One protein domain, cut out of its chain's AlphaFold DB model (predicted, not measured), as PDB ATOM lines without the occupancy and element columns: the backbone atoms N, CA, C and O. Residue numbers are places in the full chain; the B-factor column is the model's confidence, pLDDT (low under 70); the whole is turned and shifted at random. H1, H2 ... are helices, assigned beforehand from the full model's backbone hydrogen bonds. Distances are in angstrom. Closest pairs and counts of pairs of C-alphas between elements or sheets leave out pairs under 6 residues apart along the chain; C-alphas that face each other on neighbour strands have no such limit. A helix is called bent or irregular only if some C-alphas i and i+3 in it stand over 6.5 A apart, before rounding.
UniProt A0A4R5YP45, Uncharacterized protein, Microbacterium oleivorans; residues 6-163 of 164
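Overview. This is residues 6 to 163 of the 164 residues of an uncharacterized protein of Microbacterium oleivorans (UniProt A0A4R5YP45). Helices form a long rod: H1, H4 and H5 run lengthwise in one half; the H2-H3 hairpin slants away in the other, where residues 146 to 163, mostly H6, stick out. The printed part has 158 residues with six named helices, H1 to H6 in order, and no named strand: all helix. It is extended, radius of gyration of the C-alphas 23.2 A, spanning 83 by 33 by 22 A.

Along the chain. H5, residues 106 to 135, spans 41.6 A and is only just irregular: C-alphas 108 and 111 are 6.7 A apart. H4 is residues 77 to 101, H3 52 to 74, H2 30 to 47. H1, residues 6 to 28, begins at C-alpha (206.868, 205.529, 171.785); H6, residues 141 to 161, ends at (151.564, 260.698, 177.447).

Arrangement. H5 and H4 form a hairpin, closest C-alphas Thr 93 and Gly 116, 5.7 A. H1 touches H5 with residues 21 to 28 alone, closest C-alphas Val 28 and Gly 131, 5.6 A. H2 and H3 form a hairpin, closest C-alphas Asp 41 and Val 61, 6.4 A. H6 is near H3. Every O i to N i+4 pair is within hydrogen-bond range in H2, H3, H4 and H6, 18 of 19 in H1, 21 of 26 in H5.

Size, cuts and confidence. The farthest C-alphas, Asp 104 and Tyr 162, are 83.0 A apart. The printed part has no cut; its links are tight. Confidence is low, pLDDT under 70, in 88 residues, among them 6 to 32.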
ATOM      1  N   ASP A   6     206.797 204.102 172.102       51.25
ATOM      2  CA  ASP A   6     206.868 205.529 171.785       51.25
ATOM      3  C   ASP A   6     205.899 205.946 170.662       51.25
ATOM      4  O   ASP A   6     205.293 207.018 170.726       51.25
ATOM      5  N   ALA A   7     205.672 205.088 169.660       50.00
ATOM      6  CA  ALA A   7     204.737 205.355 168.562       50.00
ATOM      7  C   ALA A   7     203.276 205.386 169.047       50.00
ATOM      8  O   ALA A   7     202.482 206.228 168.624       50.00
ATOM      9  N   VAL A   8     202.936 204.507 169.996       49.62
ATOM     10  CA  VAL A   8     201.602 204.431 170.610       49.62
ATOM     11  C   VAL A   8     201.375 205.610 171.559       49.62
ATOM     12  O   VAL A   8     200.303 206.215 171.549       49.62
ATOM     13  N   PHE A   9     202.397 205.988 172.333       47.91
ATOM     14  CA  PHE A   9     202.318 207.112 173.269       47.91
ATOM     15  C   PHE A   9     202.144 208.455 172.544       47.91
ATOM     16  O   PHE A   9     201.296 209.265 172.922       47.91
ATOM     17  N   THR A  10     202.878 208.666 171.448       54.72
ATOM     18  CA  THR A  10     202.767 209.884 170.627       54.72
ATOM     19  C   THR A  10     201.461 209.905 169.815       54.72
ATOM     20  O   THR A  10     200.830 210.953 169.680       54.72
ATOM     21  N   GLY A  11     201.003 208.739 169.339       52.59
ATOM     22  CA  GLY A  11     199.748 208.584 168.594       52.59
ATOM     23  C   GLY A  11     198.474 208.833 169.413       52.59
ATOM     24  O   GLY A  11     197.488 209.317 168.865       52.59
ATOM     25  N   LEU A  12     198.485 208.555 170.723       53.66
ATOM     26  CA  LEU A  12     197.337 208.774 171.622       53.66
ATOM     27  C   LEU A  12     197.320 210.164 172.271       53.66
ATOM     28  O   LEU A  12     196.246 210.722 172.500       53.66
ATOM     29  N   LEU A  13     198.484 210.758 172.548       56.59
ATOM     30  CA  LEU A  13     198.551 212.097 173.143       56.59
ATOM     31  C   LEU A  13     198.099 213.193 172.176       56.59
ATOM     32  O   LEU A  13     197.498 214.172 172.616       56.59
ATOM     33  N   ALA A  14     198.331 213.019 170.872       62.12
ATOM     34  CA  ALA A  14     197.874 213.956 169.853       62.12
ATOM     35  C   ALA A  14     196.343 214.165 169.894       62.12
ATOM     36  O   ALA A  14     195.925 215.283 170.184       62.12
ATOM     37  N   PRO A  15     195.471 213.151 169.722       58.59
ATOM     38  CA  PRO A  15     194.020 213.350 169.777       58.59
ATOM     39  C   PRO A  15     193.529 213.882 171.132       58.59
ATOM     40  O   PRO A  15     192.609 214.698 171.161       58.59
ATOM     41  N   VAL A  16     194.163 213.509 172.250       60.84
ATOM     42  CA  VAL A  16     193.816 214.050 173.578       60.84
ATOM     43  C   VAL A  16     194.156 215.538 173.686       60.84
ATOM     44  O   VAL A  16     193.319 216.318 174.142       60.84
ATOM     45  N   ALA A  17     195.334 215.961 173.222       63.66
ATOM     46  CA  ALA A  17     195.720 217.370 173.185       63.66
ATOM     47  C   ALA A  17     194.782 218.190 172.283       63.66
ATOM     48  O   ALA A  17     194.437 219.322 172.614       63.66
ATOM     49  N   ILE A  18     194.306 217.596 171.188       64.06
ATOM     50  CA  ILE A  18     193.361 218.216 170.253       64.06
ATOM     51  C   ILE A  18     191.987 218.390 170.894       64.06
ATOM     52  O   ILE A  18     191.416 219.476 170.833       64.06
ATOM     53  N   VAL A  19     191.465 217.357 171.557       63.97
ATOM     54  CA  VAL A  19     190.189 217.443 172.283       63.97
ATOM     55  C   VAL A  19     190.287 218.455 173.423       63.97
ATOM     56  O   VAL A  19     189.397 219.292 173.573       63.97
ATOM     57  N   ALA A  20     191.382 218.439 174.185       64.88
ATOM     58  CA  ALA A  20     191.627 219.403 175.253       64.88
ATOM     59  C   ALA A  20     191.694 220.840 174.713       64.88
ATOM     60  O   ALA A  20     191.127 221.760 175.302       64.88
ATOM     61  N   ALA A  21     192.319 221.036 173.557       64.12
ATOM     62  CA  ALA A  21     192.421 222.336 172.924       64.12
ATOM     63  C   ALA A  21     191.124 222.831 172.297       64.12
ATOM     64  O   ALA A  21     190.819 224.014 172.404       64.12
ATOM     65  N   LEU A  22     190.337 221.951 171.680       63.97
ATOM     66  CA  LEU A  22     188.999 222.285 171.199       63.97
ATOM     67  C   LEU A  22     188.071 222.619 172.373       63.97
ATOM     68  O   LEU A  22     187.280 223.558 172.283       63.97
ATOM     69  N   ALA A  23     188.202 221.914 173.501       58.56
ATOM     70  CA  ALA A  23     187.479 222.226 174.731       58.56
ATOM     71  C   ALA A  23     187.903 223.586 175.319       58.56
ATOM     72  O   ALA A  23     187.043 224.391 175.682       58.56
ATOM     73  N   LEU A  24     189.204 223.885 175.345       58.25
ATOM     74  CA  LEU A  24     189.743 225.190 175.744       58.25
ATOM     75  C   LEU A  24     189.300 226.305 174.791       58.25
ATOM     76  O   LEU A  24     188.848 227.353 175.246       58.25
ATOM     77  N   ALA A  25     189.332 226.073 173.480       59.81
ATOM     78  CA  ALA A  25     188.828 227.010 172.486       59.81
ATOM     79  C   ALA A  25     187.330 227.266 172.692       59.81
ATOM     80  O   ALA A  25     186.899 228.412 172.661       59.81
ATOM     81  N   ALA A  26     186.529 226.244 173.005       55.78
ATOM     82  CA  ALA A  26     185.110 226.414 173.312       55.78
ATOM     83  C   ALA A  26     184.844 227.213 174.604       55.78
ATOM     84  O   ALA A  26     183.791 227.842 174.721       55.78
ATOM     85  N   LEU A  27     185.776 227.196 175.560       57.41
ATOM     86  CA  LEU A  27     185.707 227.991 176.791       57.41
ATOM     87  C   LEU A  27     186.155 229.442 176.574       57.41
ATOM     88  O   LEU A  27     185.586 230.354 177.174       57.41
ATOM     89  N   VAL A  28     187.158 229.654 175.720       54.94
ATOM     90  CA  VAL A  28     187.774 230.966 175.490       54.94
ATOM     91  C   VAL A  28     187.074 231.751 174.377       54.94
ATOM     92  O   VAL A  28     187.043 232.979 174.431       54.94
ATOM     93  N   LEU A  29     186.469 231.079 173.390       65.25
ATOM     94  CA  LEU A  29     185.792 231.733 172.273       65.25
ATOM     95  C   LEU A  29     184.484 232.397 172.747       65.25
ATOM     96  O   LEU A  29     183.506 231.710 173.071       65.25
ATOM     97  N   PRO A  30     184.417 233.738 172.749       64.44
ATOM     98  CA  PRO A  30     183.296 234.485 173.326       64.44
ATOM     99  C   PRO A  30     181.990 234.218 172.587       64.44
ATOM    100  O   PRO A  30     180.929 234.142 173.205       64.44
ATOM    101  N   SER A  31     182.088 234.012 171.271       67.44
ATOM    102  CA  SER A  31     180.974 233.646 170.403       67.44
ATOM    103  C   SER A  31     180.309 232.348 170.856       67.44
ATOM    104  O   SER A  31     179.088 232.313 170.980       67.44
ATOM    105  N   LEU A  32     181.076 231.303 171.183       67.38
ATOM    106  CA  LEU A  32     180.539 230.011 171.626       67.38
ATOM    107  C   LEU A  32     179.919 230.094 173.023       67.38
ATOM    108  O   LEU A  32     178.847 229.535 173.261       67.38
ATOM    109  N   ARG A  33     180.545 230.834 173.946       75.00
ATOM    110  CA  ARG A  33     179.982 231.042 175.287       75.00
ATOM    111  C   ARG A  33     178.662 231.810 175.231       75.00
ATOM    112  O   ARG A  33     177.679 231.388 175.838       75.00
ATOM    113  N   TRP A  34     178.634 232.927 174.506       76.94
ATOM    114  CA  TRP A  34     177.451 233.782 174.423       76.94
ATOM    115  C   TRP A  34     176.327 233.158 173.603       76.94
ATOM    116  O   TRP A  34     175.175 233.300 173.991       76.94
ATOM    117  N   THR A  35     176.623 232.410 172.538       81.38
ATOM    118  CA  THR A  35     175.592 231.655 171.801       81.38
ATOM    119  C   THR A  35     174.981 230.546 172.650       81.38
ATOM    120  O   THR A  35     173.761 230.406 172.659       81.38
ATOM    121  N   ARG A  36     175.782 229.796 173.424       82.81
ATOM    122  CA  ARG A  36     175.260 228.789 174.369       82.81
ATOM    123  C   ARG A  36     174.368 229.416 175.434       82.81
ATOM    124  O   ARG A  36     173.290 228.893 175.708       82.81
ATOM    125  N   GLN A  37     174.808 230.528 176.019       84.19
ATOM    126  CA  GLN A  37     174.027 231.236 177.027       84.19
ATOM    127  C   GLN A  37     172.727 231.795 176.439       84.19
ATOM    128  O   GLN A  37     171.669 231.572 177.013       84.19
ATOM    129  N   LEU A  38     172.786 232.412 175.256       87.50
ATOM    130  CA  LEU A  38     171.608 232.932 174.564       87.50
ATOM    131  C   LEU A  38     170.620 231.815 174.205       87.50
ATOM    132  O   LEU A  38     169.419 231.991 174.379       87.50
ATOM    133  N   LYS A  39     171.121 230.660 173.749       89.06
ATOM    134  CA  LYS A  39     170.295 229.484 173.462       89.06
ATOM    135  C   LYS A  39     169.549 229.033 174.719       89.06
ATOM    136  O   LYS A  39     168.324 228.968 174.697       89.06
ATOM    137  N   ARG A  40     170.266 228.831 175.827       90.44
ATOM    138  CA  ARG A  40     169.664 228.461 177.116       90.44
ATOM    139  C   ARG A  40     168.644 229.502 177.589       90.44
ATOM    140  O   ARG A  40     167.546 229.143 177.997       90.44
ATOM    141  N   ASP A  41     168.975 230.787 177.498       89.56
ATOM    142  CA  ASP A  41     168.085 231.867 177.931       89.56
ATOM    143  C   ASP A  41     166.833 231.970 177.041       89.56
ATOM    144  O   ASP A  41     165.764 232.333 177.540       89.56
ATOM    145  N   SER A  42     166.940 231.618 175.753       88.88
ATOM    146  CA  SER A  42     165.811 231.555 174.816       88.88
ATOM    147  C   SER A  42     164.885 230.362 175.073       88.88
ATOM    148  O   SER A  42     163.668 230.520 175.011       88.88
ATOM    149  N   GLU A  43     165.441 229.204 175.442       92.88
ATOM    150  CA  GLU A  43     164.668 228.016 175.830       92.88
ATOM    151  C   GLU A  43     163.862 228.295 177.107       92.88
ATOM    152  O   GLU A  43     162.656 228.042 177.160       92.88
ATOM    153  N   ILE A  44     164.494 228.925 178.104       90.94
ATOM    154  CA  ILE A  44     163.815 229.365 179.331       90.94
ATOM    155  C   ILE A  44     162.713 230.377 178.994       90.94
ATOM    156  O   ILE A  44     161.596 230.266 179.495       90.94
ATOM    157  N   PHE A  45     163.000 231.345 178.117       91.19
ATOM    158  CA  PHE A  45     162.023 232.348 177.697       91.19
ATOM    159  C   PHE A  45     160.780 231.732 177.041       91.19
ATOM    160  O   PHE A  45     159.666 232.176 177.317       91.19
ATOM    161  N   SER A  46     160.957 230.719 176.184       91.94
ATOM    162  CA  SER A  46     159.835 230.037 175.525       91.94
ATOM    163  C   SER A  46     158.958 229.236 176.484       91.94
ATOM    164  O   SER A  46     157.777 229.057 176.206       91.94
ATOM    165  N   ALA A  47     159.517 228.790 177.611       94.81
ATOM    166  CA  ALA A  47     158.803 228.006 178.611       94.81
ATOM    167  C   ALA A  47     158.101 228.865 179.682       94.81
ATOM    168  O   ALA A  47     157.345 228.328 180.490       94.81
ATOM    169  N   MET A  48     158.341 230.184 179.726       93.88
ATOM    170  CA  MET A  48     157.733 231.060 180.733       93.88
ATOM    171  C   MET A  48     156.272 231.413 180.400       93.88
ATOM    172  O   MET A  48     155.979 231.783 179.258       93.88
ATOM    173  N   PRO A  49     155.365 231.406 181.398       95.06
ATOM    174  CA  PRO A  49     154.006 231.913 181.233       95.06
ATOM    175  C   PRO A  49     154.000 233.426 180.958       95.06
ATOM    176  O   PRO A  49     154.963 234.143 181.242       95.06
ATOM    177  N   GLU A  50     152.909 233.930 180.385       94.81
ATOM    178  CA  GLU A  50     152.749 235.363 180.126       94.81
ATOM    179  C   GLU A  50     152.657 236.165 181.429       94.81
ATOM    180  O   GLU A  50     151.927 235.809 182.351       94.81
ATOM    181  N   GLY A  51     153.430 237.251 181.517       93.69
ATOM    182  CA  GLY A  51     153.476 238.105 182.699       93.69
ATOM    183  C   GLY A  51     154.683 239.042 182.727       93.69
ATOM    184  O   GLY A  51     155.554 239.012 181.855       93.69
ATOM    185  N   VAL A  52     154.759 239.859 183.780       91.25
ATOM    186  CA  VAL A  52     155.822 240.863 183.987       91.25
ATOM    187  C   VAL A  52     157.218 240.224 184.031       91.25
ATOM    188  O   VAL A  52     158.207 240.825 183.610       91.25
ATOM    189  N   GLU A  53     157.325 238.988 184.520       89.00
ATOM    190  CA  GLU A  53     158.595 238.255 184.562       89.00
ATOM    191  C   GLU A  53     159.099 237.879 183.168       89.00
ATOM    192  O   GLU A  53     160.288 238.053 182.881       89.00
ATOM    193  N   ARG A  54     158.191 237.463 182.278       90.44
ATOM    194  CA  ARG A  54     158.502 237.153 180.880       90.44
ATOM    195  C   ARG A  54     158.969 238.397 180.133       90.44
ATOM    196  O   ARG A  54     159.947 238.321 179.395       90.44
ATOM    197  N   GLU A  55     158.360 239.557 180.380       89.69
ATOM    198  CA  GLU A  55     158.817 240.834 179.809       89.69
ATOM    199  C   GLU A  55     160.232 241.205 180.274       89.69
ATOM    200  O   GLU A  55     161.090 241.563 179.464       89.69
ATOM    201  N   ARG A  56     160.523 241.063 181.575       87.62
ATOM    202  CA  ARG A  56     161.872 241.304 182.120       87.62
ATOM    203  C   ARG A  56     162.898 240.324 181.554       87.62
ATOM    204  O   ARG A  56     164.054 240.688 181.336       87.62
ATOM    205  N   TRP A  57     162.505 239.072 181.333       91.38
ATOM    206  CA  TRP A  57     163.371 238.073 180.716       91.38
ATOM    207  C   TRP A  57     163.610 238.367 179.230       91.38
ATOM    208  O   TRP A  57     164.756 238.318 178.786       91.38
ATOM    209  N   ALA A  58     162.580 238.788 178.492       88.81
ATOM    210  CA  ALA A  58     162.705 239.253 177.113       88.81
ATOM    211  C   ALA A  58     163.699 240.420 176.995       88.81
ATOM    212  O   ALA A  58     164.555 240.421 176.108       88.81
ATOM    213  N   GLU A  59     163.653 241.392 177.914       88.19
ATOM    214  CA  GLU A  59     164.617 242.502 177.944       88.19
ATOM    215  C   GLU A  59     166.058 241.988 178.155       88.19
ATOM    216  O   GLU A  59     166.992 242.462 177.511       88.19
ATOM    217  N   ARG A  60     166.265 240.951 178.977       86.12
ATOM    218  CA  ARG A  60     167.593 240.335 179.166       86.12
ATOM    219  C   ARG A  60     168.090 239.594 177.923       86.12
ATOM    220  O   ARG A  60     169.232 239.813 177.515       86.12
ATOM    221  N   VAL A  61     167.242 238.768 177.308       87.00
ATOM    222  CA  VAL A  61     167.575 238.014 176.085       87.00
ATOM    223  C   VAL A  61     167.904 238.972 174.940       87.00
ATOM    224  O   VAL A  61     168.918 238.810 174.264       87.00
ATOM    225  N   THR A  62     167.105 240.026 174.758       85.38
ATOM    226  CA  THR A  62     167.343 241.034 173.712       85.38
ATOM    227  C   THR A  62     168.644 241.805 173.931       85.38
ATOM    228  O   THR A  62     169.381 242.047 172.971       85.38
ATOM    229  N   VAL A  63     168.992 242.137 175.179       82.31
ATOM    230  CA  VAL A  63     170.282 242.765 175.504       82.31
ATOM    231  C   VAL A  63     171.449 241.831 175.181       82.31
ATOM    232  O   VAL A  63     172.427 242.284 174.585       82.31
ATOM    233  N   GLN A  64     171.369 240.543 175.528       82.06
ATOM    234  CA  GLN A  64     172.422 239.579 175.187       82.06
ATOM    235  C   GLN A  64     172.552 239.370 173.674       82.06
ATOM    236  O   GLN A  64     173.664 239.430 173.150       82.06
ATOM    237  N   ALA A  65     171.435 239.214 172.958       81.81
ATOM    238  CA  ALA A  65     171.428 239.095 171.500       81.81
ATOM    239  C   ALA A  65     172.053 240.330 170.832       81.81
ATOM    240  O   ALA A  65     172.847 240.215 169.899       81.81
ATOM    241  N   THR A  66     171.757 241.524 171.356       82.19
ATOM    242  CA  THR A  66     172.344 242.780 170.868       82.19
ATOM    243  C   THR A  66     173.856 242.809 171.080       82.19
ATOM    244  O   THR A  66     174.585 243.221 170.181       82.19
ATOM    245  N   ARG A  67     174.355 242.338 172.231       78.56
ATOM    246  CA  ARG A  67     175.805 242.241 172.477       78.56
ATOM    247  C   ARG A  67     176.485 241.290 171.511       78.56
ATOM    248  O   ARG A  67     177.524 241.651 170.968       78.56
ATOM    249  N   LEU A  68     175.889 240.121 171.280       80.56
ATOM    250  CA  LEU A  68     176.423 239.151 170.330       80.56
ATOM    251  C   LEU A  68     176.486 239.752 168.923       80.56
ATOM    252  O   LEU A  68     177.524 239.680 168.279       80.56
ATOM    253  N   ARG A  69     175.425 240.441 168.489       79.19
ATOM    254  CA  ARG A  69     175.384 241.107 167.182       79.19
ATOM    255  C   ARG A  69     176.427 242.218 167.046       79.19
ATOM    256  O   ARG A  69     177.058 242.327 166.000       79.19
ATOM    257  N   ILE A  70     176.609 243.047 168.077       80.19
ATOM    258  CA  ILE A  70     177.641 244.100 168.079       80.19
ATOM    259  C   ILE A  70     179.030 243.469 167.991       80.19
ATOM    260  O   ILE A  70     179.853 243.919 167.200       80.19
ATOM    261  N   TYR A  71     179.273 242.410 168.765       75.12
ATOM    262  CA  TYR A  71     180.529 241.676 168.709       75.12
ATOM    263  C   TYR A  71     180.769 241.094 167.315       75.12
ATOM    264  O   TYR A  71     181.800 241.372 166.713       75.12
ATOM    265  N   GLU A  72     179.800 240.383 166.742       74.88
ATOM    266  CA  GLU A  72     179.916 239.809 165.399       74.88
ATOM    267  C   GLU A  72     180.156 240.858 164.312       74.88
ATOM    268  O   GLU A  72     180.917 240.594 163.382       74.88
ATOM    269  N   ALA A  73     179.531 242.032 164.425       74.81
ATOM    270  CA  ALA A  73     179.750 243.149 163.511       74.81
ATOM    271  C   ALA A  73     181.136 243.791 163.683       74.81
ATOM    272  O   ALA A  73     181.685 244.321 162.722       74.81
ATOM    273  N   SER A  74     181.704 243.741 164.892       76.75
ATOM    274  CA  SER A  74     183.051 244.251 165.172       76.75
ATOM    275  C   SER A  74     184.171 243.307 164.725       76.75
ATOM    276  O   SER A  74     185.309 243.747 164.594       76.75
ATOM    277  N   VAL A  75     183.864 242.030 164.466       70.88
ATOM    278  CA  VAL A  75     184.840 241.058 163.955       70.88
ATOM    279  C   VAL A  75     185.062 241.304 162.457       70.88
ATOM    280  O   VAL A  75     184.121 241.132 161.676       70.88
ATOM    281  N   PRO A  76     186.288 241.650 162.019       74.62
ATOM    282  CA  PRO A  76     186.584 241.875 160.607       74.62
ATOM    283  C   PRO A  76     186.298 240.629 159.760       74.62
ATOM    284  O   PRO A  76     186.598 239.504 160.160       74.62
ATOM    285  N   THR A  77     185.777 240.809 158.544       73.75
ATOM    286  CA  THR A  77     185.475 239.692 157.627       73.75
ATOM    287  C   THR A  77     186.717 238.854 157.307       73.75
ATOM    288  O   THR A  77     186.639 237.627 157.248       73.75
ATOM    289  N   TRP A  78     187.881 239.504 157.188       66.19
ATOM    290  CA  TRP A  78     189.176 238.840 157.005       66.19
ATOM    291  C   TRP A  78     189.541 237.918 158.167       66.19
ATOM    292  O   TRP A  78     190.160 236.881 157.956       66.19
ATOM    293  N   ASP A  79     189.105 238.249 159.380       65.81
ATOM    294  CA  ASP A  79     189.359 237.449 160.575       65.81
ATOM    295  C   ASP A  79     188.560 236.137 160.543       65.81
ATOM    296  O   ASP A  79     189.070 235.066 160.885       65.81
ATOM    297  N   ARG A  80     187.323 236.195 160.023       65.19
ATOM    298  CA  ARG A  80     186.499 235.004 159.760       65.19
ATOM    299  C   ARG A  80     187.123 234.129 158.677       65.19
ATOM    300  O   ARG A  80     187.212 232.917 158.863       65.19
ATOM    301  N   ALA A  81     187.574 234.735 157.578       69.50
ATOM    302  CA  ALA A  81     188.242 234.019 156.494       69.50
ATOM    303  C   ALA A  81     189.534 233.345 156.982       69.50
ATOM    304  O   ALA A  81     189.740 232.162 156.727       69.50
ATOM    305  N   ALA A  82     190.354 234.054 157.764       70.25
ATOM    306  CA  ALA A  82     191.561 233.502 158.370       70.25
ATOM    307  C   ALA A  82     191.240 232.306 159.277       70.25
ATOM    308  O   ALA A  82     191.881 231.269 159.155       70.25
ATOM    309  N   SER A  83     190.223 232.409 160.142       68.56
ATOM    310  CA  SER A  83     189.794 231.291 160.997       68.56
ATOM    311  C   SER A  83     189.447 230.039 160.182       68.56
ATOM    312  O   SER A  83     189.907 228.943 160.510       68.56
ATOM    313  N   TRP A  84     188.704 230.196 159.083       70.00
ATOM    314  CA  TRP A  84     188.383 229.093 158.174       70.00
ATOM    315  C   TRP A  84     189.622 228.508 157.499       70.00
ATOM    316  O   TRP A  84     189.778 227.292 157.482       70.00
ATOM    317  N   ILE A  85     190.525 229.351 156.994       71.94
ATOM    318  CA  ILE A  85     191.774 228.906 156.359       71.94
ATOM    319  C   ILE A  85     192.620 228.099 157.347       71.94
ATOM    320  O   ILE A  85     193.026 226.985 157.026       71.94
ATOM    321  N   PHE A  86     192.833 228.611 158.562       69.69
ATOM    322  CA  PHE A  86     193.592 227.897 159.590       69.69
ATOM    323  C   PHE A  86     192.924 226.581 159.987       69.69
ATOM    324  O   PHE A  86     193.610 225.571 160.105       69.69
ATOM    325  N   THR A  87     191.597 226.568 160.136       68.44
ATOM    326  CA  THR A  87     190.852 225.345 160.472       68.44
ATOM    327  C   THR A  87     190.999 224.291 159.373       68.44
ATOM    328  O   THR A  87     191.259 223.129 159.671       68.44
ATOM    329  N   THR A  88     190.900 224.690 158.101       68.25
ATOM    330  CA  THR A  88     191.064 223.794 156.948       68.25
ATOM    331  C   THR A  88     192.493 223.270 156.825       68.25
ATOM    332  O   THR A  88     192.683 222.067 156.659       68.25
ATOM    333  N   LEU A  89     193.505 224.137 156.945       70.31
ATOM    334  CA  LEU A  89     194.918 223.732 156.921       70.31
ATOM    335  C   LEU A  89     195.242 222.764 158.059       70.31
ATOM    336  O   LEU A  89     195.949 221.775 157.866       70.31
ATOM    337  N   TYR A  90     194.687 223.022 159.239       69.94
ATOM    338  CA  TYR A  90     194.836 222.151 160.388       69.94
ATOM    339  C   TYR A  90     194.201 220.771 160.151       69.94
ATOM    340  O   TYR A  90     194.854 219.753 160.368       69.94
ATOM    341  N   LEU A  91     192.972 220.723 159.626       67.19
ATOM    342  CA  LEU A  91     192.285 219.476 159.263       67.19
ATOM    343  C   LEU A  91     193.056 218.678 158.207       67.19
ATOM    344  O   LEU A  91     193.214 217.470 158.353       67.19
ATOM    345  N   LEU A  92     193.579 219.347 157.178       67.69
ATOM    346  CA  LEU A  92     194.428 218.713 156.169       67.69
ATOM    347  C   LEU A  92     195.683 218.107 156.799       67.69
ATOM    348  O   LEU A  92     196.030 216.974 156.484       67.69
ATOM    349  N   THR A  93     196.314 218.825 157.728       68.50
ATOM    350  CA  THR A  93     197.505 218.334 158.435       68.50
ATOM    351  C   THR A  93     197.181 217.143 159.340       68.50
ATOM    352  O   THR A  93     197.970 216.211 159.454       68.50
ATOM    353  N   LEU A  94     195.995 217.129 159.953       68.62
ATOM    354  CA  LEU A  94     195.512 215.988 160.728       68.62
ATOM    355  C   LEU A  94     195.289 214.755 159.838       68.62
ATOM    356  O   LEU A  94     195.672 213.650 160.209       68.62
ATOM    357  N   ILE A  95     194.678 214.941 158.664       68.00
ATOM    358  CA  ILE A  95     194.411 213.864 157.704       68.00
ATOM    359  C   ILE A  95     195.724 213.288 157.168       68.00
ATOM    360  O   ILE A  95     195.869 212.065 157.106       68.00
ATOM    361  N   THR A  96     196.694 214.136 156.809       67.88
ATOM    362  CA  THR A  96     198.011 213.670 156.352       67.88
ATOM    363  C   THR A  96     198.764 212.962 157.468       67.88
ATOM    364  O   THR A  96     199.348 211.912 157.216       67.88
ATOM    365  N   TRP A  97     198.684 213.456 158.704       66.81
ATOM    366  CA  TRP A  97     199.253 212.779 159.865       66.81
ATOM    367  C   TRP A  97     198.637 211.396 160.101       66.81
ATOM    368  O   TRP A  97     199.370 210.420 160.233       66.81
ATOM    369  N   LEU A  98     197.306 211.289 160.093       64.19
ATOM    370  CA  LEU A  98     196.602 210.019 160.288       64.19
ATOM    371  C   LEU A  98     196.934 209.019 159.171       64.19
ATOM    372  O   LEU A  98     197.161 207.842 159.434       64.19
ATOM    373  N   SER A  99     197.016 209.502 157.931       65.00
ATOM    374  CA  SER A  99     197.413 208.695 156.769       65.00
ATOM    375  C   SER A  99     198.864 208.219 156.878       65.00
ATOM    376  O   SER A  99     199.182 207.095 156.497       65.00
ATOM    377  N   GLY A 100     199.740 209.061 157.428       63.44
ATOM    378  CA  GLY A 100     201.142 208.745 157.650       63.44
ATOM    379  C   GLY A 100     201.390 207.780 158.795       63.44
ATOM    380  O   GLY A 100     202.201 206.872 158.643       63.44
ATOM    381  N   ALA A 101     200.635 207.903 159.887       61.50
ATOM    382  CA  ALA A 101     200.655 206.973 161.015       61.50
ATOM    383  C   ALA A 101     200.209 205.552 160.624       61.50
ATOM    384  O   ALA A 101     200.609 204.584 161.264       61.50
ATOM    385  N   LEU A 102     199.408 205.423 159.559       57.94
ATOM    386  CA  LEU A 102     199.021 204.141 158.957       57.94
ATOM    387  C   LEU A 102     200.096 203.557 158.020       57.94
ATOM    388  O   LEU A 102     199.955 202.422 157.572       57.94
ATOM    389  N   SER A 103     201.157 204.308 157.708       59.53
ATOM    390  CA  SER A 103     202.267 203.868 156.857       59.53
ATOM    391  C   SER A 103     203.538 203.642 157.687       59.53
ATOM    392  O   SER A 103     203.899 204.479 158.508       59.53
ATOM    393  N   ASP A 104     204.289 202.563 157.441       62.66
ATOM    394  CA  ASP A 104     205.519 202.220 158.190       62.66
ATOM    395  C   ASP A 104     206.707 203.202 157.985       62.66
ATOM    396  O   ASP A 104     207.836 202.931 158.391       62.66
ATOM    397  N   ARG A 105     206.492 204.374 157.371       65.00
ATOM    398  CA  ARG A 105     207.536 205.357 157.010       65.00
ATOM    399  C   ARG A 105     207.734 206.464 158.045       65.00
ATOM    400  O   ARG A 105     207.829 207.635 157.697       65.00
ATOM    401  N   TRP A 106     207.823 206.108 159.323       61.12
ATOM    402  CA  TRP A 106     207.902 207.050 160.454       61.12
ATOM    403  C   TRP A 106     208.978 208.150 160.330       61.12
ATOM    404  O   TRP A 106     208.767 209.254 160.829       61.12
ATOM    405  N   GLY A 107     210.092 207.887 159.638       61.62
ATOM    406  CA  GLY A 107     211.191 208.846 159.461       61.62
ATOM    407  C   GLY A 107     210.833 210.107 158.662       61.62
ATOM    408  O   GLY A 107     211.321 211.186 158.989       61.62
ATOM    409  N   ASP A 108     209.931 210.005 157.681       64.75
ATOM    410  CA  ASP A 108     209.552 211.143 156.826       64.75
ATOM    411  C   ASP A 108     208.451 212.011 157.465       64.75
ATOM    412  O   ASP A 108     208.303 213.196 157.157       64.75
ATOM    413  N   TRP A 109     207.694 211.447 158.411       64.31
ATOM    414  CA  TRP A 109     206.527 212.097 159.017       64.31
ATOM    415  C   TRP A 109     206.863 213.065 160.153       64.31
ATOM    416  O   TRP A 109     206.012 213.875 160.523       64.31
ATOM    417  N   ALA A 110     208.094 213.052 160.673       63.09
ATOM    418  CA  ALA A 110     208.524 213.958 161.740       63.09
ATOM    419  C   ALA A 110     208.330 215.442 161.365       63.09
ATOM    420  O   ALA A 110     207.872 216.238 162.185       63.09
ATOM    421  N   TRP A 111     208.585 215.805 160.103       62.31
ATOM    422  CA  TRP A 111     208.386 217.168 159.599       62.31
ATOM    423  C   TRP A 111     206.910 217.543 159.441       62.31
ATOM    424  O   TRP A 111     206.537 218.685 159.702       62.31
ATOM    425  N   VAL A 112     206.056 216.582 159.075       66.75
ATOM    426  CA  VAL A 112     204.597 216.777 158.981       66.75
ATOM    427  C   VAL A 112     203.999 216.976 160.373       66.75
ATOM    428  O   VAL A 112     203.182 217.872 160.574       66.75
ATOM    429  N   ILE A 113     204.462 216.195 161.352       66.56
ATOM    430  CA  ILE A 113     204.088 216.319 162.764       66.56
ATOM    431  C   ILE A 113     204.503 217.687 163.306       66.56
ATOM    432  O   ILE A 113     203.674 218.408 163.862       66.56
ATOM    433  N   LEU A 114     205.767 218.070 163.112       66.62
ATOM    434  CA  LEU A 114     206.289 219.361 163.556       66.62
ATOM    435  C   LEU A 114     205.530 220.526 162.904       66.62
ATOM    436  O   LEU A 114     205.125 221.460 163.594       66.62
ATOM    437  N   GLY A 115     205.265 220.444 161.596       69.12
ATOM    438  CA  GLY A 115     204.447 221.417 160.871       69.12
ATOM    439  C   GLY A 115     203.024 221.523 161.429       69.12
ATOM    440  O   GLY A 115     202.523 222.632 161.627       69.12
ATOM    441  N   GLY A 116     202.406 220.389 161.768       69.00
ATOM    442  CA  GLY A 116     201.100 220.328 162.424       69.00
ATOM    443  C   GLY A 116     201.086 220.981 163.800       69.00
ATOM    444  O   GLY A 116     200.197 221.784 164.074       69.00
ATOM    445  N   TYR A 117     202.091 220.720 164.639       68.25
ATOM    446  CA  TYR A 117     202.220 221.373 165.945       68.25
ATOM    447  C   TYR A 117     202.464 222.880 165.826       68.25
ATOM    448  O   TYR A 117     201.878 223.643 166.591       68.25
ATOM    449  N   CYS A 118     203.261 223.334 164.856       72.25
ATOM    450  CA  CYS A 118     203.478 224.760 164.603       72.25
ATOM    451  C   CYS A 118     202.198 225.467 164.123       72.25
ATOM    452  O   CYS A 118     201.851 226.537 164.632       72.25
ATOM    453  N   LEU A 119     201.453 224.863 163.189       70.44
ATOM    454  CA  LEU A 119     200.152 225.372 162.729       70.44
ATOM    455  C   LEU A 119     199.122 225.404 163.859       70.44
ATOM    456  O   LEU A 119     198.364 226.359 164.015       70.44
ATOM    457  N   PHE A 120     199.115 224.366 164.681       69.44
ATOM    458  CA  PHE A 120     198.222 224.266 165.816       69.44
ATOM    459  C   PHE A 120     198.565 225.281 166.918       69.44
ATOM    460  O   PHE A 120     197.685 225.985 167.409       69.44
ATOM    461  N   GLY A 121     199.843 225.419 167.272       69.56
ATOM    462  CA  GLY A 121     200.307 226.393 168.257       69.56
ATOM    463  C   GLY A 121     200.006 227.826 167.825       69.56
ATOM    464  O   GLY A 121     199.481 228.612 168.613       69.56
ATOM    465  N   THR A 122     200.243 228.154 166.551       71.31
ATOM    466  CA  THR A 122     199.871 229.465 165.994       71.31
ATOM    467  C   THR A 122     198.361 229.686 166.015       71.31
ATOM    468  O   THR A 122     197.922 230.754 166.439       71.31
ATOM    469  N   TYR A 123     197.552 228.680 165.671       69.88
ATOM    470  CA  TYR A 123     196.094 228.757 165.795       69.88
ATOM    471  C   TYR A 123     195.641 229.029 167.237       69.88
ATOM    472  O   TYR A 123     194.859 229.951 167.465       69.88
ATOM    473  N   VAL A 124     196.167 228.294 168.224       67.81
ATOM    474  CA  VAL A 124     195.831 228.484 169.646       67.81
ATOM    475  C   VAL A 124     196.222 229.881 170.122       67.81
ATOM    476  O   VAL A 124     195.404 230.555 170.746       67.81
ATOM    477  N   VAL A 125     197.429 230.352 169.802       71.06
ATOM    478  CA  VAL A 125     197.888 231.704 170.161       71.06
ATOM    479  C   VAL A 125     196.979 232.764 169.546       71.06
ATOM    480  O   VAL A 125     196.550 233.684 170.238       71.06
ATOM    481  N   VAL A 126     196.612 232.614 168.274       70.06
ATOM    482  CA  VAL A 126     195.687 233.527 167.596       70.06
ATOM    483  C   VAL A 126     194.301 233.499 168.256       70.06
ATOM    484  O   VAL A 126     193.719 234.554 168.503       70.06
ATOM    485  N   CYS A 127     193.773 232.323 168.599       66.19
ATOM    486  CA  CYS A 127     192.514 232.190 169.334       66.19
ATOM    487  C   CYS A 127     192.577 232.830 170.728       66.19
ATOM    488  O   CYS A 127     191.616 233.484 171.130       66.19
ATOM    489  N   LEU A 128     193.692 232.691 171.450       65.81
ATOM    490  CA  LEU A 128     193.901 233.315 172.759       65.81
ATOM    491  C   LEU A 128     193.983 234.840 172.645       65.81
ATOM    492  O   LEU A 128     193.282 235.534 173.377       65.81
ATOM    493  N   ILE A 129     194.756 235.368 171.692       68.94
ATOM    494  CA  ILE A 129     194.846 236.812 171.423       68.94
ATOM    495  C   ILE A 129     193.471 237.376 171.046       68.94
ATOM    496  O   ILE A 129     193.117 238.461 171.496       68.94
ATOM    497  N   ARG A 130     192.663 236.635 170.276       64.62
ATOM    498  CA  ARG A 130     191.289 237.029 169.911       64.62
ATOM    499  C   ARG A 130     190.281 236.879 171.056       64.62
ATOM    500  O   ARG A 130     189.298 237.616 171.102       64.62
ATOM    501  N   GLY A 131     190.499 235.934 171.969       59.66
ATOM    502  CA  GLY A 131     189.656 235.701 173.145       59.66
ATOM    503  C   GLY A 131     189.944 236.656 174.307       59.66
ATOM    504  O   GLY A 131     189.030 237.005 175.055       59.66
ATOM    505  N   LEU A 132     191.185 237.141 174.437       61.44
ATOM    506  CA  LEU A 132     191.605 238.077 175.486       61.44
ATOM    507  C   LEU A 132     190.732 239.351 175.562       61.44
ATOM    508  O   LEU A 132     190.294 239.685 176.663       61.44
ATOM    509  N   PRO A 133     190.400 240.027 174.440       56.59
ATOM    510  CA  PRO A 133     189.520 241.198 174.408       56.59
ATOM    511  C   PRO A 133     188.102 240.971 174.944       56.59
ATOM    512  O   PRO A 133     187.369 241.926 175.172       56.59
ATOM    513  N   ALA A 134     187.676 239.718 175.095       54.25
ATOM    514  CA  ALA A 134     186.375 239.372 175.656       54.25
ATOM    515  C   ALA A 134     186.439 238.902 177.114       54.25
ATOM    516  O   ALA A 134     185.400 238.810 177.776       54.25
ATOM    517  N   LEU A 135     187.643 238.595 177.607       52.47
ATOM    518  CA  LEU A 135     187.935 238.458 179.032       52.47
ATOM    519  C   LEU A 135     188.185 239.828 179.663       52.47
ATOM    520  O   LEU A 135     187.829 240.038 180.822       52.47
ATOM    521  N   THR A 136     188.733 240.777 178.900       51.19
ATOM    522  CA  THR A 136     188.762 242.174 179.312       51.19
ATOM    523  C   THR A 136     187.368 242.777 179.122       51.19
ATOM    524  O   THR A 136     186.794 242.726 178.033       51.19
ATOM    525  N   PRO A 137     186.749 243.345 180.169       49.50
ATOM    526  CA  PRO A 137     185.536 244.118 179.983       49.50
ATOM    527  C   PRO A 137     185.908 245.371 179.184       49.50
ATOM    528  O   PRO A 137     186.391 246.350 179.749       49.50
ATOM    529  N   ILE A 138     185.696 245.357 177.865       50.88
ATOM    530  CA  ILE A 138     185.753 246.573 177.048       50.88
ATOM    531  C   ILE A 138     184.570 247.447 177.476       50.88
ATOM    532  O   ILE A 138     183.442 247.342 176.999       50.88
ATOM    533  N   HIS A 139     184.852 248.281 178.470       50.03
ATOM    534  CA  HIS A 139     183.958 249.245 179.081       50.03
ATOM    535  C   HIS A 139     184.151 250.608 178.386       50.03
ATOM    536  O   HIS A 139     184.870 251.469 178.882       50.03
ATOM    537  N   PRO A 140     183.560 250.807 177.195       49.41
ATOM    538  CA  PRO A 140     182.866 252.077 176.924       49.41
ATOM    539  C   PRO A 140     181.441 251.887 176.371       49.41
ATOM    540  O   PRO A 140     180.544 252.670 176.685       49.41
ATOM    541  N   THR A 141     181.166 250.793 175.656       54.84
ATOM    542  CA  THR A 141     179.866 250.547 175.002       54.84
ATOM    543  C   THR A 141     178.724 250.346 175.984       54.84
ATOM    544  O   THR A 141     177.584 250.624 175.642       54.84
ATOM    545  N   TYR A 142     178.979 249.935 177.229       54.81
ATOM    546  CA  TYR A 142     177.919 249.860 178.238       54.81
ATOM    547  C   TYR A 142     177.381 251.245 178.621       54.81
ATOM    548  O   TYR A 142     176.191 251.388 178.900       54.81
ATOM    549  N   ARG A 143     178.239 252.276 178.614       57.12
ATOM    550  CA  ARG A 143     177.832 253.660 178.890       57.12
ATOM    551  C   ARG A 143     176.998 254.199 177.730       57.12
ATOM    552  O   ARG A 143     175.920 254.744 177.965       57.12
ATOM    553  N   ASP A 144     177.436 253.934 176.501       65.44
ATOM    554  CA  ASP A 144     176.765 254.396 175.283       65.44
ATOM    555  C   ASP A 144     175.477 253.627 174.988       65.44
ATOM    556  O   ASP A 144     174.454 254.233 174.672       65.44
ATOM    557  N   ALA A 145     175.464 252.310 175.194       61.28
ATOM    558  CA  ALA A 145     174.270 251.480 175.082       61.28
ATOM    559  C   ALA A 145     173.239 251.861 176.148       61.28
ATOM    560  O   ALA A 145     172.064 252.023 175.831       61.28
ATOM    561  N   ARG A 146     173.658 252.103 177.401       66.56
ATOM    562  CA  ARG A 146     172.749 252.585 178.454       66.56
ATOM    563  C   ARG A 146     172.220 253.983 178.134       66.56
ATOM    564  O   ARG A 146     171.038 254.243 178.357       66.56
ATOM    565  N   ALA A 147     173.042 254.865 177.563       75.38
ATOM    566  CA  ALA A 147     172.612 256.184 177.103       75.38
ATOM    567  C   ALA A 147     171.632 256.104 175.915       75.38
ATOM    568  O   ALA A 147     170.641 256.837 175.888       75.38
ATOM    569  N   ALA A 148     171.861 255.206 174.955       70.69
ATOM    570  CA  ALA A 148     170.965 254.959 173.826       70.69
ATOM    571  C   ALA A 148     169.622 254.372 174.290       70.69
ATOM    572  O   ALA A 148     168.561 254.852 173.890       70.69
ATOM    573  N   MET A 149     169.652 253.414 175.218       74.50
ATOM    574  CA  MET A 149     168.457 252.786 175.786       74.50
ATOM    575  C   MET A 149     167.644 253.778 176.630       74.50
ATOM    576  O   MET A 149     166.416 253.818 176.539       74.50
ATOM    577  N   LYS A 150     168.318 254.665 177.378       81.50
ATOM    578  CA  LYS A 150     167.669 255.765 178.110       81.50
ATOM    579  C   LYS A 150     166.976 256.743 177.152       81.50
ATOM    580  O   LYS A 150     165.838 257.131 177.405       81.50
ATOM    581  N   ARG A 151     167.607 257.084 176.019       84.69
ATOM    582  CA  ARG A 151     166.990 257.908 174.959       84.69
ATOM    583  C   ARG A 151     165.782 257.221 174.316       84.69
ATOM    584  O   ARG A 151     164.769 257.877 174.085       84.69
ATOM    585  N   PHE A 152     165.857 255.916 174.069       76.12
ATOM    586  CA  PHE A 152     164.747 255.143 173.512       76.12
ATOM    587  C   PHE A 152     163.543 255.084 174.468       76.12
ATOM    588  O   PHE A 152     162.425 255.405 174.063       76.12
ATOM    589  N   ARG A 153     163.775 254.780 175.757       81.19
ATOM    590  CA  ARG A 153     162.723 254.806 176.792       81.19
ATOM    591  C   ARG A 153     162.070 256.180 176.906       81.19
ATOM    592  O   ARG A 153     160.847 256.245 176.952       81.19
ATOM    593  N   MET A 154     162.848 257.266 176.880       86.44
ATOM    594  CA  MET A 154     162.280 258.621 176.909       86.44
ATOM    595  C   MET A 154     161.365 258.901 175.710       86.44
ATOM    596  O   MET A 154     160.295 259.474 175.889       86.44
ATOM    597  N   ARG A 155     161.723 258.458 174.496       82.12
ATOM    598  CA  ARG A 155     160.854 258.619 173.315       82.12
ATOM    599  C   ARG A 155     159.552 257.822 173.430       82.12
ATOM    600  O   ARG A 155     158.504 258.325 173.034       82.12
ATOM    601  N   HIS A 156     159.603 256.605 173.972       74.88
ATOM    602  CA  HIS A 156     158.408 255.777 174.161       74.88
ATOM    603  C   HIS A 156     157.507 256.264 175.299       74.88
ATOM    604  O   HIS A 156     156.290 256.231 175.141       74.88
ATOM    605  N   ALA A 157     158.084 256.754 176.400       79.44
ATOM    606  CA  ALA A 157     157.329 257.374 177.486       79.44
ATOM    607  C   ALA A 157     156.562 258.602 176.977       79.44
ATOM    608  O   ALA A 157     155.344 258.660 177.109       79.44
ATOM    609  N   LYS A 158     157.243 259.495 176.243       78.69
ATOM    610  CA  LYS A 158     156.616 260.690 175.663       78.69
ATOM    611  C   LYS A 158     155.440 260.346 174.740       78.69
ATOM    612  O   LYS A 158     154.421 261.017 174.769       78.69
ATOM    613  N   ARG A 159     155.539 259.273 173.943       78.69
ATOM    614  CA  ARG A 159     154.439 258.817 173.068       78.69
ATOM    615  C   ARG A 159     153.231 258.251 173.819       78.69
ATOM    616  O   ARG A 159     152.148 258.242 173.244       78.69
ATOM    617  N   ARG A 160     153.405 257.744 175.044       72.88
ATOM    618  CA  ARG A 160     152.287 257.271 175.874       72.88
ATOM    619  C   ARG A 160     151.520 258.433 176.499       72.88
ATOM    620  O   ARG A 160     150.300 258.352 176.542       72.88
ATOM    621  N   ASP A 161     152.211 259.504 176.886       77.19
ATOM    622  CA  ASP A 161     151.564 260.698 177.447       77.19
ATOM    623  C   ASP A 161     150.709 261.442 176.412       77.19
ATOM    624  O   ASP A 161     149.646 261.930 176.751       77.19
ATOM    625  N   TYR A 162     151.095 261.447 175.130       71.88
ATOM    626  CA  TYR A 162     150.284 262.046 174.053       71.88
ATOM    627  C   TYR A 162     149.007 261.265 173.682       71.88
ATOM    628  O   TYR A 162     148.250 261.723 172.830       71.88
ATOM    629  N   ARG A 163     148.788 260.065 174.234       68.06
ATOM    630  CA  ARG A 163     147.596 259.235 173.958       68.06
ATOM    631  C   ARG A 163     146.591 259.202 175.116       68.06
ATOM    632  O   ARG A 163     145.617 258.460 175.021       68.06
TER     633      ARG A 163